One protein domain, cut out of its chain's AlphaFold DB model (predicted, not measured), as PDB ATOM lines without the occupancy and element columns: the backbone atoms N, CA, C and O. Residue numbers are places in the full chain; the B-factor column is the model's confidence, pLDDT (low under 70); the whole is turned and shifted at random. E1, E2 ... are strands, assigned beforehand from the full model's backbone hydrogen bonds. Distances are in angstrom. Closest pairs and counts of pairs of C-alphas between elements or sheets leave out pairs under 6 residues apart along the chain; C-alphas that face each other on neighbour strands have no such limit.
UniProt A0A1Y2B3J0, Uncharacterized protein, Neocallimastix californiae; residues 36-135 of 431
ATOM      1  N   ALA A  36     164.744 216.800 181.772       66.94
ATOM      2  CA  ALA A  36     165.179 217.930 182.588       66.94
ATOM      3  C   ALA A  36     165.533 217.505 184.028       66.94
ATOM      4  O   ALA A  36     166.351 218.158 184.674       66.94
ATOM      5  N   LYS A  37     164.960 216.396 184.524       69.25
ATOM      6  CA  LYS A  37     165.198 215.862 185.880       69.25
ATOM      7  C   LYS A  37     166.413 214.937 185.970       69.25
ATOM      8  O   LYS A  37     166.844 214.627 187.080       69.25
ATOM      9  N   ILE A  38     166.962 214.493 184.840       74.44
ATOM     10  CA  ILE A  38     168.196 213.707 184.817       74.44
ATOM     11  C   ILE A  38     169.336 214.640 185.210       74.44
ATOM     12  O   ILE A  38     169.553 215.666 184.562       74.44
ATOM     13  N   ALA A  39     170.026 214.293 186.295       69.25
ATOM     14  CA  ALA A  39     171.161 215.059 186.782       69.25
ATOM     15  C   ALA A  39     172.259 215.115 185.711       69.25
ATOM     16  O   ALA A  39     172.561 214.095 185.085       69.25
ATOM     17  N   ASP A  40     172.858 216.295 185.532       67.31
ATOM     18  CA  ASP A  40     174.076 216.438 184.738       67.31
ATOM     19  C   ASP A  40     175.139 215.525 185.332       67.31
ATOM     20  O   ASP A  40     175.516 215.645 186.504       67.31
ATOM     21  N   PHE A  41     175.574 214.553 184.540       69.50
ATOM     22  CA  PHE A  41     176.557 213.602 185.005       69.50
ATOM     23  C   PHE A  41     177.939 214.151 184.680       69.50
ATOM     24  O   PHE A  41     178.307 214.307 183.520       69.50
ATOM     25  N   THR A  42     178.718 214.443 185.717       62.00
ATOM     26  CA  THR A  42     180.097 214.934 185.580       62.00
ATOM     27  C   THR A  42     181.125 213.806 185.416       62.00
ATOM     28  O   THR A  42     182.322 214.077 185.346       62.00
ATOM     29  N   GLY A  43     180.680 212.543 185.386       68.19
ATOM     30  CA  GLY A  43     181.513 211.359 185.144       68.19
ATOM     31  C   GLY A  43     181.364 210.790 183.728       68.19
ATOM     32  O   GLY A  43     180.694 211.377 182.879       68.19
ATOM     33  N   ASP A  44     181.955 209.618 183.482       71.19
ATOM     34  CA  ASP A  44     181.808 208.921 182.200       71.19
ATOM     35  C   ASP A  44     180.362 208.461 181.987       71.19
ATOM     36  O   ASP A  44     179.853 207.553 182.650       71.19
ATOM     37  N   CYS A  45     179.699 209.121 181.044       78.56
ATOM     38  CA  CYS A  45     178.457 208.666 180.450       78.56
ATOM     39  C   CYS A  45     178.830 207.744 179.289       78.56
ATOM     40  O   CYS A  45     179.421 208.213 178.318       78.56
ATOM     41  N   ASP A  46     178.505 206.454 179.368       84.88
ATOM     42  CA  ASP A  46     178.577 205.556 178.208       84.88
ATOM     43  C   ASP A  46     177.493 205.981 177.209       84.88
ATOM     44  O   ASP A  46     176.355 205.524 177.296       84.88
ATOM     45  N   VAL A  47     177.804 206.964 176.359       82.88
ATOM     46  CA  VAL A  47     176.849 207.592 175.441       82.88
ATOM     47  C   VAL A  47     176.450 206.585 174.365       82.88
ATOM     48  O   VAL A  47     177.268 206.179 173.544       82.88
ATOM     49  N   LYS A  48     175.170 206.205 174.350       84.31
ATOM     50  CA  LYS A  48     174.601 205.266 173.367       84.31
ATOM     51  C   LYS A  48     173.613 205.913 172.424       84.31
ATOM     52  O   LYS A  48     173.375 205.376 171.354       84.31
ATOM     53  N   ALA A  49     173.029 207.031 172.817       84.12
ATOM     54  CA  ALA A  49     172.176 207.849 171.977       84.12
ATOM     55  C   ALA A  49     172.470 209.314 172.287       84.12
ATOM     56  O   ALA A  49     173.124 209.632 173.276       84.12
ATOM     57  N   HIS A  50     171.979 210.219 171.459       85.19
ATOM     58  CA  HIS A  50     172.037 211.647 171.743       85.19
ATOM     59  C   HIS A  50     170.653 212.245 171.536       85.19
ATOM     60  O   HIS A  50     169.777 211.626 170.940       85.19
ATOM     61  N   CYS A  51     170.421 213.436 172.047       83.88
ATOM     62  CA  CYS A  51     169.198 214.153 171.749       83.88
ATOM     63  C   CYS A  51     169.376 215.645 171.953       83.88
ATOM     64  O   CYS A  51     170.327 216.091 172.594       83.88
ATOM     65  N   LYS A  52     168.441 216.410 171.393       83.75
ATOM     66  CA  LYS A  52     168.370 217.852 171.590       83.75
ATOM     67  C   LYS A  52     167.494 218.169 172.803       83.75
ATOM     68  O   LYS A  52     166.347 217.719 172.871       83.75
ATOM     69  N   LEU A  53     168.045 218.924 173.743       84.81
ATOM     70  CA  LEU A  53     167.371 219.461 174.919       84.81
ATOM     71  C   LEU A  53     167.548 220.979 174.888       84.81
ATOM     72  O   LEU A  53     168.640 221.467 175.155       84.81
ATOM     73  N   ASP A  54     166.493 221.707 174.530       84.19
ATOM     74  CA  ASP A  54     166.556 223.151 174.273       84.19
ATOM     75  C   ASP A  54     167.673 223.497 173.263       84.19
ATOM     76  O   ASP A  54     167.657 223.002 172.130       84.19
ATOM     77  N   ASP A  55     168.654 224.296 173.686       84.12
ATOM     78  CA  ASP A  55     169.815 224.718 172.897       84.12
ATOM     79  C   ASP A  55     171.043 223.822 173.124       84.12
ATOM     80  O   ASP A  55     172.161 224.213 172.820       84.12
ATOM     81  N   LEU A  56     170.871 222.619 173.673       87.38
ATOM     82  CA  LEU A  56     171.946 221.661 173.922       87.38
ATOM     83  C   LEU A  56     171.733 220.374 173.131       87.38
ATOM     84  O   LEU A  56     170.622 219.852 173.034       87.38
ATOM     85  N   ILE A  57     172.830 219.804 172.644       87.81
ATOM     86  CA  ILE A  57     172.884 218.408 172.221       87.81
ATOM     87  C   ILE A  57     173.551 217.635 173.354       87.81
ATOM     88  O   ILE A  57     174.679 217.927 173.755       87.81
ATOM     89  N   VAL A  58     172.835 216.653 173.894       88.56
ATOM     90  CA  VAL A  58     173.308 215.824 175.001       88.56
ATOM     91  C   VAL A  58     173.452 214.378 174.557       88.56
ATOM     92  O   VAL A  58     172.572 213.831 173.899       88.56
ATOM     93  N   GLY A  59     174.550 213.740 174.945       86.94
ATOM     94  CA  GLY A  59     174.682 212.291 174.927       86.94
ATOM     95  C   GLY A  59     173.945 211.677 176.114       86.94
ATOM     96  O   GLY A  59     174.054 212.175 177.234       86.94
ATOM     97  N   ILE A  60     173.212 210.593 175.879       86.69
ATOM     98  CA  ILE A  60     172.498 209.807 176.887       86.69
ATOM     99  C   ILE A  60     172.902 208.335 176.793       86.69
ATOM    100  O   ILE A  60     173.240 207.822 175.724       86.69
ATOM    101  N   ASN A  61     172.869 207.636 177.922       87.00
ATOM    102  CA  ASN A  61     173.325 206.248 178.000       87.00
ATOM    103  C   ASN A  61     172.284 205.200 177.576       87.00
ATOM    104  O   ASN A  61     172.640 204.050 177.331       87.00
ATOM    105  N   ASP A  62     171.009 205.578 177.507       83.88
ATOM    106  CA  ASP A  62     169.897 204.722 177.098       83.88
ATOM    107  C   ASP A  62     168.771 205.609 176.549       83.88
ATOM    108  O   ASP A  62     168.422 206.614 177.168       83.88
ATOM    109  N   SER A  63     168.214 205.280 175.383       80.50
ATOM    110  CA  SER A  63     167.158 206.086 174.760       80.50
ATOM    111  C   SER A  63     165.783 205.887 175.402       80.50
ATOM    112  O   SER A  63     164.944 206.781 175.331       80.50
ATOM    113  N   THR A  64     165.546 204.754 176.063       81.94
ATOM    114  CA  THR A  64     164.259 204.420 176.687       81.94
ATOM    115  C   THR A  64     164.193 204.882 178.140       81.94
ATOM    116  O   THR A  64     163.150 205.357 178.587       81.94
ATOM    117  N   ASN A  65     165.283 204.726 178.892       81.56
ATOM    118  CA  ASN A  65     165.355 205.110 180.302       81.56
ATOM    119  C   ASN A  65     166.731 205.704 180.639       81.56
ATOM    120  O   ASN A  65     167.587 205.020 181.211       81.56
ATOM    121  N   PRO A  66     166.963 206.969 180.270       82.62
ATOM    122  CA  PRO A  66     168.265 207.584 180.416       82.62
ATOM    123  C   PRO A  66     168.527 207.880 181.889       82.62
ATOM    124  O   PRO A  66     167.728 208.509 182.581       82.62
ATOM    125  N   THR A  67     169.674 207.427 182.381       83.38
ATOM    126  CA  THR A  67     170.103 207.656 183.772       83.38
ATOM    127  C   THR A  67     171.238 208.665 183.867       83.38
ATOM    128  O   THR A  67     171.675 209.004 184.965       83.38
ATOM    129  N   CYS A  68     171.752 209.099 182.720       82.50
ATOM    130  CA  CYS A  68     172.867 210.013 182.585       82.50
ATOM    131  C   CYS A  68     172.670 210.863 181.330       82.50
ATOM    132  O   CYS A  68     172.214 210.353 180.303       82.50
ATOM    133  N   LYS A  69     173.046 212.140 181.422       84.50
ATOM    134  CA  LYS A  69     173.213 213.022 180.271       84.50
ATOM    135  C   LYS A  69     174.553 213.751 180.357       84.50
ATOM    136  O   LYS A  69     174.987 214.108 181.454       84.50
ATOM    137  N   LYS A  70     175.186 213.962 179.205       84.56
ATOM    138  CA  LYS A  70     176.438 214.710 179.050       84.56
ATOM    139  C   LYS A  70     176.280 215.698 177.902       84.56
ATOM    140  O   LYS A  70     175.982 215.277 176.788       84.56
ATOM    141  N   ALA A  71     176.469 216.986 178.172       85.75
ATOM    142  CA  ALA A  71     176.540 217.982 177.112       85.75
ATOM    143  C   ALA A  71     177.736 217.686 176.200       85.75
ATOM    144  O   ALA A  71     178.814 217.313 176.676       85.75
ATOM    145  N   LEU A  72     177.514 217.786 174.896       88.81
ATOM    146  CA  LEU A  72     178.548 217.545 173.904       88.81
ATOM    147  C   LEU A  72     179.307 218.836 173.593       88.81
ATOM    148  O   LEU A  72     178.722 219.916 173.567       88.81
ATOM    149  N   ASP A  73     180.597 218.697 173.318       90.50
ATOM    150  CA  ASP A  73     181.451 219.727 172.723       90.50
ATOM    151  C   ASP A  73     181.924 219.191 171.369       90.50
ATOM    152  O   ASP A  73     182.280 218.013 171.260       90.50
ATOM    153  N   GLY A  74     181.876 220.031 170.340       92.44
ATOM    154  CA  GLY A  74     182.252 219.668 168.977       92.44
ATOM    155  C   GLY A  74     181.262 220.168 167.934       92.44
ATOM    156  O   GLY A  74     180.405 221.002 168.211       92.44
ATOM    157  N   VAL A  75     181.390 219.652 166.713       94.25
ATOM    158  CA  VAL A  75     180.501 219.980 165.593       94.25
ATOM    159  C   VAL A  75     179.780 218.727 165.113       94.25
ATOM    160  O   VAL A  75     180.386 217.666 164.969       94.25
ATOM    161  N   TYR A  76     178.477 218.846 164.871       93.69
ATOM    162  CA  TYR A  76     177.609 217.713 164.559       93.69
ATOM    163  C   TYR A  76     176.642 218.061 163.436       93.69
ATOM    164  O   TYR A  76     176.050 219.137 163.440       93.69
ATOM    165  N   VAL A  77     176.407 217.125 162.515       94.12
ATOM    166  CA  VAL A  77     175.251 217.209 161.613       94.12
ATOM    167  C   VAL A  77     174.044 216.627 162.335       94.12
ATOM    168  O   VAL A  77     174.100 215.518 162.862       94.12
ATOM    169  N   PHE A  78     172.948 217.368 162.369       92.44
ATOM    170  CA  PHE A  78     171.733 217.019 163.086       92.44
ATOM    171  C   PHE A  78     170.531 217.138 162.154       92.44
ATOM    172  O   PHE A  78     170.395 218.123 161.427       92.44
ATOM    173  N   ASN A  79     169.661 216.134 162.170       92.69
ATOM    174  CA  ASN A  79     168.383 216.187 161.480       92.69
ATOM    175  C   ASN A  79     167.337 216.790 162.427       92.69
ATOM    176  O   ASN A  79     166.959 216.172 163.423       92.69
ATOM    177  N   ASP A  80     166.869 217.995 162.114       89.81
ATOM    178  CA  ASP A  80     165.918 218.750 162.934       89.81
ATOM    179  C   ASP A  80     164.513 218.130 162.961       89.81
ATOM    180  O   ASP A  80     163.777 218.320 163.928       89.81
ATOM    181  N   ASN A  81     164.133 217.388 161.920       88.75
ATOM    182  CA  ASN A  81     162.826 216.736 161.835       88.75
ATOM    183  C   ASN A  81     162.774 215.473 162.705       88.75
ATOM    184  O   ASN A  81     161.802 215.248 163.428       88.75
ATOM    185  N   THR A  82     163.830 214.657 162.678       86.69
ATOM    186  CA  THR A  82     163.910 213.431 163.490       86.69
ATOM    187  C   THR A  82     164.477 213.674 164.886       86.69
ATOM    188  O   THR A  82     164.249 212.861 165.781       86.69
ATOM    189  N   GLY A  83     165.200 214.775 165.096       84.12
ATOM    190  CA  GLY A  83     165.866 215.077 166.360       84.12
ATOM    191  C   GLY A  83     167.119 214.229 166.603       84.12
ATOM    192  O   GLY A  83     167.394 213.882 167.752       84.12
ATOM    193  N   THR A  84     167.852 213.852 165.550       84.75
ATOM    194  CA  THR A  84     168.963 212.884 165.639       84.75
ATOM    195  C   THR A  84     170.259 213.404 165.031       84.75
ATOM    196  O   THR A  84     170.235 214.000 163.954       84.75
ATOM    197  N   ILE A  85     171.401 213.083 165.653       88.12
ATOM    198  CA  ILE A  85     172.716 213.265 165.021       88.12
ATOM    199  C   ILE A  85     172.819 212.322 163.819       88.12
ATOM    200  O   ILE A  85     172.491 211.138 163.910       88.12
ATOM    201  N   VAL A  86     173.284 212.851 162.696       90.12
ATOM    202  CA  VAL A  86     173.542 212.098 161.473       90.12
ATOM    203  C   VAL A  86     174.939 211.498 161.550       90.12
ATOM    204  O   VAL A  86     175.925 212.201 161.758       90.12
ATOM    205  N   ASN A  87     175.031 210.183 161.369       88.44
ATOM    206  CA  ASN A  87     176.317 209.511 161.255       88.44
ATOM    207  C   ASN A  87     176.814 209.601 159.809       88.44
ATOM    208  O   ASN A  87     176.392 208.806 158.978       88.44
ATOM    209  N   LEU A  88     177.734 210.529 159.547       87.56
ATOM    210  CA  LEU A  88     178.333 210.770 158.227       87.56
ATOM    211  C   LEU A  88     179.241 209.639 157.718       87.56
ATOM    212  O   LEU A  88     179.744 209.695 156.601       87.56
ATOM    213  N   ALA A  89     179.517 208.616 158.532       82.38
ATOM    214  CA  ALA A  89     180.156 207.393 158.043       82.38
ATOM    215  C   ALA A  89     179.156 206.457 157.339       82.38
ATOM    216  O   ALA A  89     179.571 205.472 156.727       82.38
ATOM    217  N   ASN A  90     177.854 206.735 157.453       78.38
ATOM    218  CA  ASN A  90     176.790 206.012 156.775       78.38
ATOM    219  C   ASN A  90     176.107 206.940 155.765       78.38
ATOM    220  O   ASN A  90     175.832 208.092 156.081       78.38
ATOM    221  N   ASP A  91     175.754 206.382 154.607       79.31
ATOM    222  CA  ASP A  91     174.987 207.061 153.559       79.31
ATOM    223  C   ASP A  91     173.741 207.777 154.105       79.31
ATOM    224  O   ASP A  91     172.863 207.155 154.716       79.31
ATOM    225  N   ILE A  92     173.661 209.087 153.859       87.00
ATOM    226  CA  ILE A  92     172.549 209.945 154.284       87.00
ATOM    227  C   ILE A  92     171.372 209.922 153.301       87.00
ATOM    228  O   ILE A  92     170.429 210.691 153.485       87.00
ATOM    229  N   SER A  93     171.380 209.064 152.274       80.69
ATOM    230  CA  SER A  93     170.392 209.032 151.179       80.69
ATOM    231  C   SER A  93     168.916 208.980 151.598       80.69
ATOM    232  O   SER A  93     168.041 209.338 150.806       80.69
ATOM    233  N   SER A  94     168.602 208.563 152.828       79.69
ATOM    234  CA  SER A  94     167.236 208.576 153.368       79.69
ATOM    235  C   SER A  94     166.801 209.902 154.004       79.69
ATOM    236  O   SER A  94     165.622 210.054 154.323       79.69
ATOM    237  N   ALA A  95     167.721 210.832 154.251       84.56
ATOM    238  CA  ALA A  95     167.436 212.095 154.914       84.56
ATOM    239  C   ALA A  95     167.001 213.179 153.916       84.56
ATOM    240  O   ALA A  95     167.557 213.322 152.828       84.56
ATOM    241  N   THR A  96     166.031 214.000 154.317       92.38
ATOM    242  CA  THR A  96     165.686 215.220 153.583       92.38
ATOM    243  C   THR A  96     166.755 216.275 153.863       92.38
ATOM    244  O   THR A  96     166.875 216.734 154.995       92.38
ATOM    245  N   LEU A  97     167.519 216.692 152.850       93.31
ATOM    246  CA  LEU A  97     168.656 217.613 153.034       93.31
ATOM    247  C   LEU A  97     168.276 218.936 153.726       93.31
ATOM    248  O   LEU A  97     169.007 219.400 154.593       93.31
ATOM    249  N   SER A  98     167.095 219.492 153.437       95.31
ATOM    250  CA  SER A  98     166.603 220.722 154.085       95.31
ATOM    251  C   SER A  98     166.302 220.571 155.583       95.31
ATOM    252  O   SER A  98     165.991 221.550 156.253       95.31
ATOM    253  N   GLU A  99     166.329 219.347 156.109       95.25
ATOM    254  CA  GLU A  99     166.160 219.050 157.534       95.25
ATOM    255  C   GLU A  99     167.511 218.836 158.231       95.25
ATOM    256  O   GLU A  99     167.539 218.673 159.448       95.25
ATOM    257  N   LEU A 100     168.623 218.830 157.487       95.62
ATOM    258  CA  LEU A 100     169.969 218.631 158.017       95.62
ATOM    259  C   LEU A 100     170.652 219.971 158.288       95.62
ATOM    260  O   LEU A 100     170.784 220.798 157.389       95.62
ATOM    261  N   PHE A 101     171.130 220.156 159.514       96.06
ATOM    262  CA  PHE A 101     171.845 221.351 159.962       96.06
ATOM    263  C   PHE A 101     173.163 220.969 160.636       96.06
ATOM    264  O   PHE A 101     173.268 219.891 161.218       96.06
ATOM    265  N   ILE A 102     174.156 221.860 160.603       96.12
ATOM    266  CA  ILE A 102     175.367 221.740 161.416       96.12
ATOM    267  C   ILE A 102     175.120 222.497 162.715       96.12
ATOM    268  O   ILE A 102     174.689 223.651 162.699       96.12
ATOM    269  N   TYR A 103     175.401 221.842 163.831       95.88
ATOM    270  CA  TYR A 103     175.423 222.440 165.154       95.88
ATOM    271  C   TYR A 103     176.862 222.495 165.646       95.88
ATOM    272  O   TYR A 103     177.547 221.472 165.662       95.88
ATOM    273  N   ASN A 104     177.299 223.680 166.051       95.19
ATOM    274  CA  ASN A 104     178.531 223.890 166.799       95.19
ATOM    275  C   ASN A 104     178.181 223.936 168.283       95.19
ATOM    276  O   ASN A 104     177.266 224.667 168.655       95.19
ATOM    277  N   CYS A 105     178.868 223.146 169.097       94.62
ATOM    278  CA  CYS A 105     178.657 223.035 170.531       94.62
ATOM    279  C   CYS A 105     179.953 223.328 171.297       94.62
ATOM    280  O   CYS A 105     181.024 222.900 170.860       94.62
ATOM    281  N   ASP A 106     179.844 223.986 172.454       90.06
ATOM    282  CA  ASP A 106     180.957 224.308 173.373       90.06
ATOM    283  C   ASP A 106     180.855 223.581 174.735       90.06
ATOM    284  O   ASP A 106     181.538 223.914 175.706       90.06
ATOM    285  N   GLY A 107     179.953 222.600 174.833       88.38
ATOM    286  CA  GLY A 107     179.637 221.891 176.075       88.38
ATOM    287  C   GLY A 107     178.617 222.599 176.976       88.38
ATOM    288  O   GLY A 107     178.144 221.996 177.940       88.38
ATOM    289  N   THR A 108     178.237 223.840 176.678       86.19
ATOM    290  CA  THR A 108     177.223 224.616 177.417       86.19
ATOM    291  C   THR A 108     176.080 225.088 176.531       86.19
ATOM    292  O   THR A 108     174.950 225.218 177.004       86.19
ATOM    293  N   THR A 109     176.352 225.288 175.247       90.38
ATOM    294  CA  THR A 109     175.391 225.689 174.228       90.38
ATOM    295  C   THR A 109     175.705 224.980 172.917       90.38
ATOM    296  O   THR A 109     176.830 224.537 172.685       90.38
ATOM    297  N   CYS A 110     174.690 224.844 172.070       94.06
ATOM    298  CA  CYS A 110     174.791 224.377 170.701       94.06
ATOM    299  C   CYS A 110     174.014 225.329 169.794       94.06
ATOM    300  O   CYS A 110     172.794 225.464 169.910       94.06
ATOM    301  N   ALA A 111     174.701 225.944 168.841       94.69
ATOM    302  CA  ALA A 111     174.099 226.851 167.878       94.69
ATOM    303  C   ALA A 111     174.152 226.252 166.475       94.69
ATOM    304  O   ALA A 111     175.150 225.648 166.075       94.69
ATOM    305  N   LYS A 112     173.078 226.452 165.700       95.75
ATOM    306  CA  LYS A 112     173.133 226.195 164.259       95.75
ATOM    307  C   LYS A 112     174.187 227.092 163.639       95.75
ATOM    308  O   LYS A 112     174.257 228.275 163.970       95.75
ATOM    309  N   THR A 113     174.962 226.541 162.725       95.50
ATOM    310  CA  THR A 113     175.999 227.282 162.025       95.50
ATOM    311  C   THR A 113     176.083 226.853 160.568       95.50
ATOM    312  O   THR A 113     175.523 225.828 160.166       95.50
ATOM    313  N   ASN A 114     176.757 227.671 159.772       93.94
ATOM    314  CA  ASN A 114     177.030 227.362 158.382       93.94
ATOM    315  C   ASN A 114     178.252 226.442 158.284       93.94
ATOM    316  O   ASN A 114     179.105 226.415 159.177       93.94
ATOM    317  N   GLY A 115     178.380 225.713 157.183       93.19
ATOM    318  CA  GLY A 115     179.588 224.939 156.941       93.19
ATOM    319  C   GLY A 115     179.477 223.957 155.793       93.19
ATOM    320  O   GLY A 115     178.630 224.071 154.907       93.19
ATOM    321  N   ILE A 116     180.365 222.971 155.821       91.75
ATOM    322  CA  ILE A 116     180.450 221.894 154.847       91.75
ATOM    323  C   ILE A 116     180.562 220.577 155.600       91.75
ATOM    324  O   ILE A 116     181.325 220.469 156.559       91.75
ATOM    325  N   PHE A 117     179.869 219.550 155.131       92.06
ATOM    326  CA  PHE A 117     180.163 218.186 155.542       92.06
ATOM    327  C   PHE A 117     180.296 217.260 154.334       92.06
ATOM    328  O   PHE A 117     179.809 217.555 153.237       92.06
ATOM    329  N   LYS A 118     180.992 216.145 154.539       88.44
ATOM    330  CA  LYS A 118     181.157 215.069 153.563       88.44
ATOM    331  C   LYS A 118     180.317 213.869 153.995       88.44
ATOM    332  O   LYS A 118     180.327 213.506 155.166       88.44
ATOM    333  N   ASP A 119     179.612 213.272 153.043       88.94
ATOM    334  CA  ASP A 119     179.034 211.935 153.176       88.94
ATOM    335  C   ASP A 119     179.405 211.120 151.935       88.94
ATOM    336  O   ASP A 119     179.164 211.536 150.799       88.94
ATOM    337  N   ASN A 120     180.028 209.962 152.149       86.38
ATOM    338  CA  ASN A 120     180.628 209.149 151.092       86.38
ATOM    339  C   ASN A 120     181.533 209.983 150.163       86.38
ATOM    340  O   ASN A 120     182.513 210.559 150.619       86.38
ATOM    341  N   ASP A 121     181.226 210.052 148.865       83.19
ATOM    342  CA  ASP A 121     181.987 210.815 147.865       83.19
ATOM    343  C   ASP A 121     181.361 212.191 147.554       83.19
ATOM    344  O   ASP A 121     181.813 212.899 146.644       83.19
ATOM    345  N   ALA A 122     180.309 212.568 148.284       86.88
ATOM    346  CA  ALA A 122     179.564 213.803 148.094       86.88
ATOM    347  C   ALA A 122     179.863 214.821 149.201       86.88
ATOM    348  O   ALA A 122     180.139 214.481 150.352       86.88
ATOM    349  N   TYR A 123     179.790 216.097 148.829       88.00
ATOM    350  CA  TYR A 123     179.936 217.225 149.741       88.00
ATOM    351  C   TYR A 123     178.636 218.008 149.790       88.00
ATOM    352  O   TYR A 123     177.965 218.178 148.769       88.00
ATOM    353  N   TYR A 124     178.328 218.537 150.968       91.38
ATOM    354  CA  TYR A 124     177.112 219.287 151.236       91.38
ATOM    355  C   TYR A 124     177.477 220.598 151.921       91.38
ATOM    356  O   TYR A 124     178.183 220.587 152.927       91.38
ATOM    357  N   THR A 125     177.006 221.719 151.380       91.81
ATOM    358  CA  THR A 125     177.001 223.003 152.090       91.81
ATOM    359  C   THR A 125     175.793 223.044 153.003       91.81
ATOM    360  O   THR A 125     174.715 222.592 152.610       91.81
ATOM    361  N   VAL A 126     175.942 223.641 154.174       93.50
ATOM    362  CA  VAL A 126     174.844 223.867 155.106       93.50
ATOM    363  C   VAL A 126     174.725 225.348 155.384       93.50
ATOM    364  O   VAL A 126     175.689 225.988 155.793       93.50
ATOM    365  N   ASP A 127     173.520 225.859 155.183       93.75
ATOM    366  CA  ASP A 127     173.107 227.177 155.633       93.75
ATOM    367  C   ASP A 127     172.323 227.020 156.942       93.75
ATOM    368  O   ASP A 127     171.413 226.189 157.049       93.75
ATOM    369  N   ALA A 128     172.666 227.819 157.952       93.56
ATOM    370  CA  ALA A 128     172.101 227.714 159.296       93.56
ATOM    371  C   ALA A 128     170.571 227.910 159.326       93.56
ATOM    372  O   ALA A 128     169.904 227.467 160.266       93.56
ATOM    373  N   THR A 129     169.999 228.546 158.299       93.31
ATOM    374  CA  THR A 129     168.564 228.827 158.171       93.31
ATOM    375  C   THR A 129     167.812 227.845 157.278       93.31
ATOM    376  O   THR A 129     166.672 227.499 157.588       93.31
ATOM    377  N   THR A 130     168.417 227.401 156.180       94.06
ATOM    378  CA  THR A 130     167.738 226.646 155.113       94.06
ATOM    379  C   THR A 130     168.138 225.171 155.043       94.06
ATOM    380  O   THR A 130     167.451 224.397 154.373       94.06
ATOM    381  N   GLY A 131     169.167 224.764 155.789       93.50
ATOM    382  CA  GLY A 131     169.622 223.380 155.894       93.50
ATOM    383  C   GLY A 131     170.683 223.027 154.854       93.50
ATOM    384  O   GLY A 131     171.373 223.898 154.318       93.50
ATOM    385  N   ALA A 132     170.847 221.732 154.597       94.38
ATOM    386  CA  ALA A 132     171.861 221.233 153.684       94.38
ATOM    387  C   ALA A 132     171.420 221.309 152.217       94.38
ATOM    388  O   ALA A 132     170.261 221.082 151.861       94.38
ATOM    389  N   ALA A 133     172.396 221.540 151.349       91.88
ATOM    390  CA  ALA A 133     172.292 221.394 149.908       91.88
ATOM    391  C   ALA A 133     173.556 220.708 149.384       91.88
ATOM    392  O   ALA A 133     174.666 220.998 149.831       91.88
ATOM    393  N   GLU A 134     173.398 219.787 148.435       89.00
ATOM    394  CA  GLU A 134     174.543 219.161 147.772       89.00
ATOM    395  C   GLU A 134     175.350 220.217 147.004       89.00
ATOM    396  O   GLU A 134     174.796 221.053 146.281       89.00
ATOM    397  N   ILE A 135     176.672 220.181 147.161       83.12
ATOM    398  CA  ILE A 135     177.576 221.124 146.510       83.12
ATOM    399  C   ILE A 135     177.638 220.820 145.016       83.12
ATOM    400  O   ILE A 135     178.171 219.800 144.580       83.12
TER     401      ILE A 135
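Overview. This is residues 36 to 135 of the 431 residues of an uncharacterized protein of Neocallimastix californiae (UniProt A0A1Y2B3J0). Three small sheets of three strands each are stacked face to face in a row along the longest axis: E1 E2 E3 at one end, E4 E5 E6 in the middle, and E7 E8 E9 at the other end, with the middle sheet's strands crossed to those of both others. The long unnamed stretch 80 to 99 links E4 to E5, and its residues 84 to 85 pair with residues 78 to 79 of E4. The printed part has 100 residues, no named helix and nine strands, E1 to E9 along the chain; each sheet is antiparallel and runs in chain order. The class is all strand, though under half of the residues, 46 of 100, are in named elements. The whole is compact, with a radius of gyration of the C-alphas of 13.9 A, and elongated, spanning 41 by 23 by 20 A.

Arrangement. Start after residues 36 to 48 and you reach E1, residues 49 to 53, E2, residues 56 to 60, and E3, residues 69 to 71, a meander, each strand the antiparallel neighbour of the one before. Look for N 51 and O 58 at 2.9 A, and N 59 and O 70 at 2.8 A. The next meander is E4, residues 73 to 79, E5, residues 100 to 106, and E6, residues 110 to 113; find N 76 and O 103 at 2.9 A, and N 104 and O 111 at 2.9 A. These two sheets are face to face, their strands at 88 degrees; the closest C-alphas of E2 and E6, Leu 56 and Cys 110, are 5.1 A apart. E6 runs on into E7, residues 115 to 119, at 90 degrees, and E8, residues 122 to 127, and E9, residues 131 to 134, complete the third meander, with N 117 and O 124 at 3.0 A and N 133 and O 125 at 2.8 A. This sheet is face to face with E4 E5 E6, strands at 68 degrees; the closest C-alphas of E5 and E9, Phe 101 and Gly 131, are 5.1 A apart. E1 and E9 are apart.

Along the chain. Find C-alpha 49 at (172.176, 207.849, 171.977), where E1 begins. E4 starts at C-alpha 73, (181.451, 219.727, 172.723), and is 17.6 A long; E5 is 19.7 A and E8 16.7 A. E9 ends at C-alpha 134, (174.543, 219.161, 147.772).

Size, cuts and confidence. The two C-alphas farthest apart, those of Lys 37 and Asp 121, are 41.9 A apart. The printed part has no cut. The link from E4 to E5 is long, with 20 residues. Mean pLDDT of the printed part is 86.7; residues 36 to 37 and 39 to 43 are under 70.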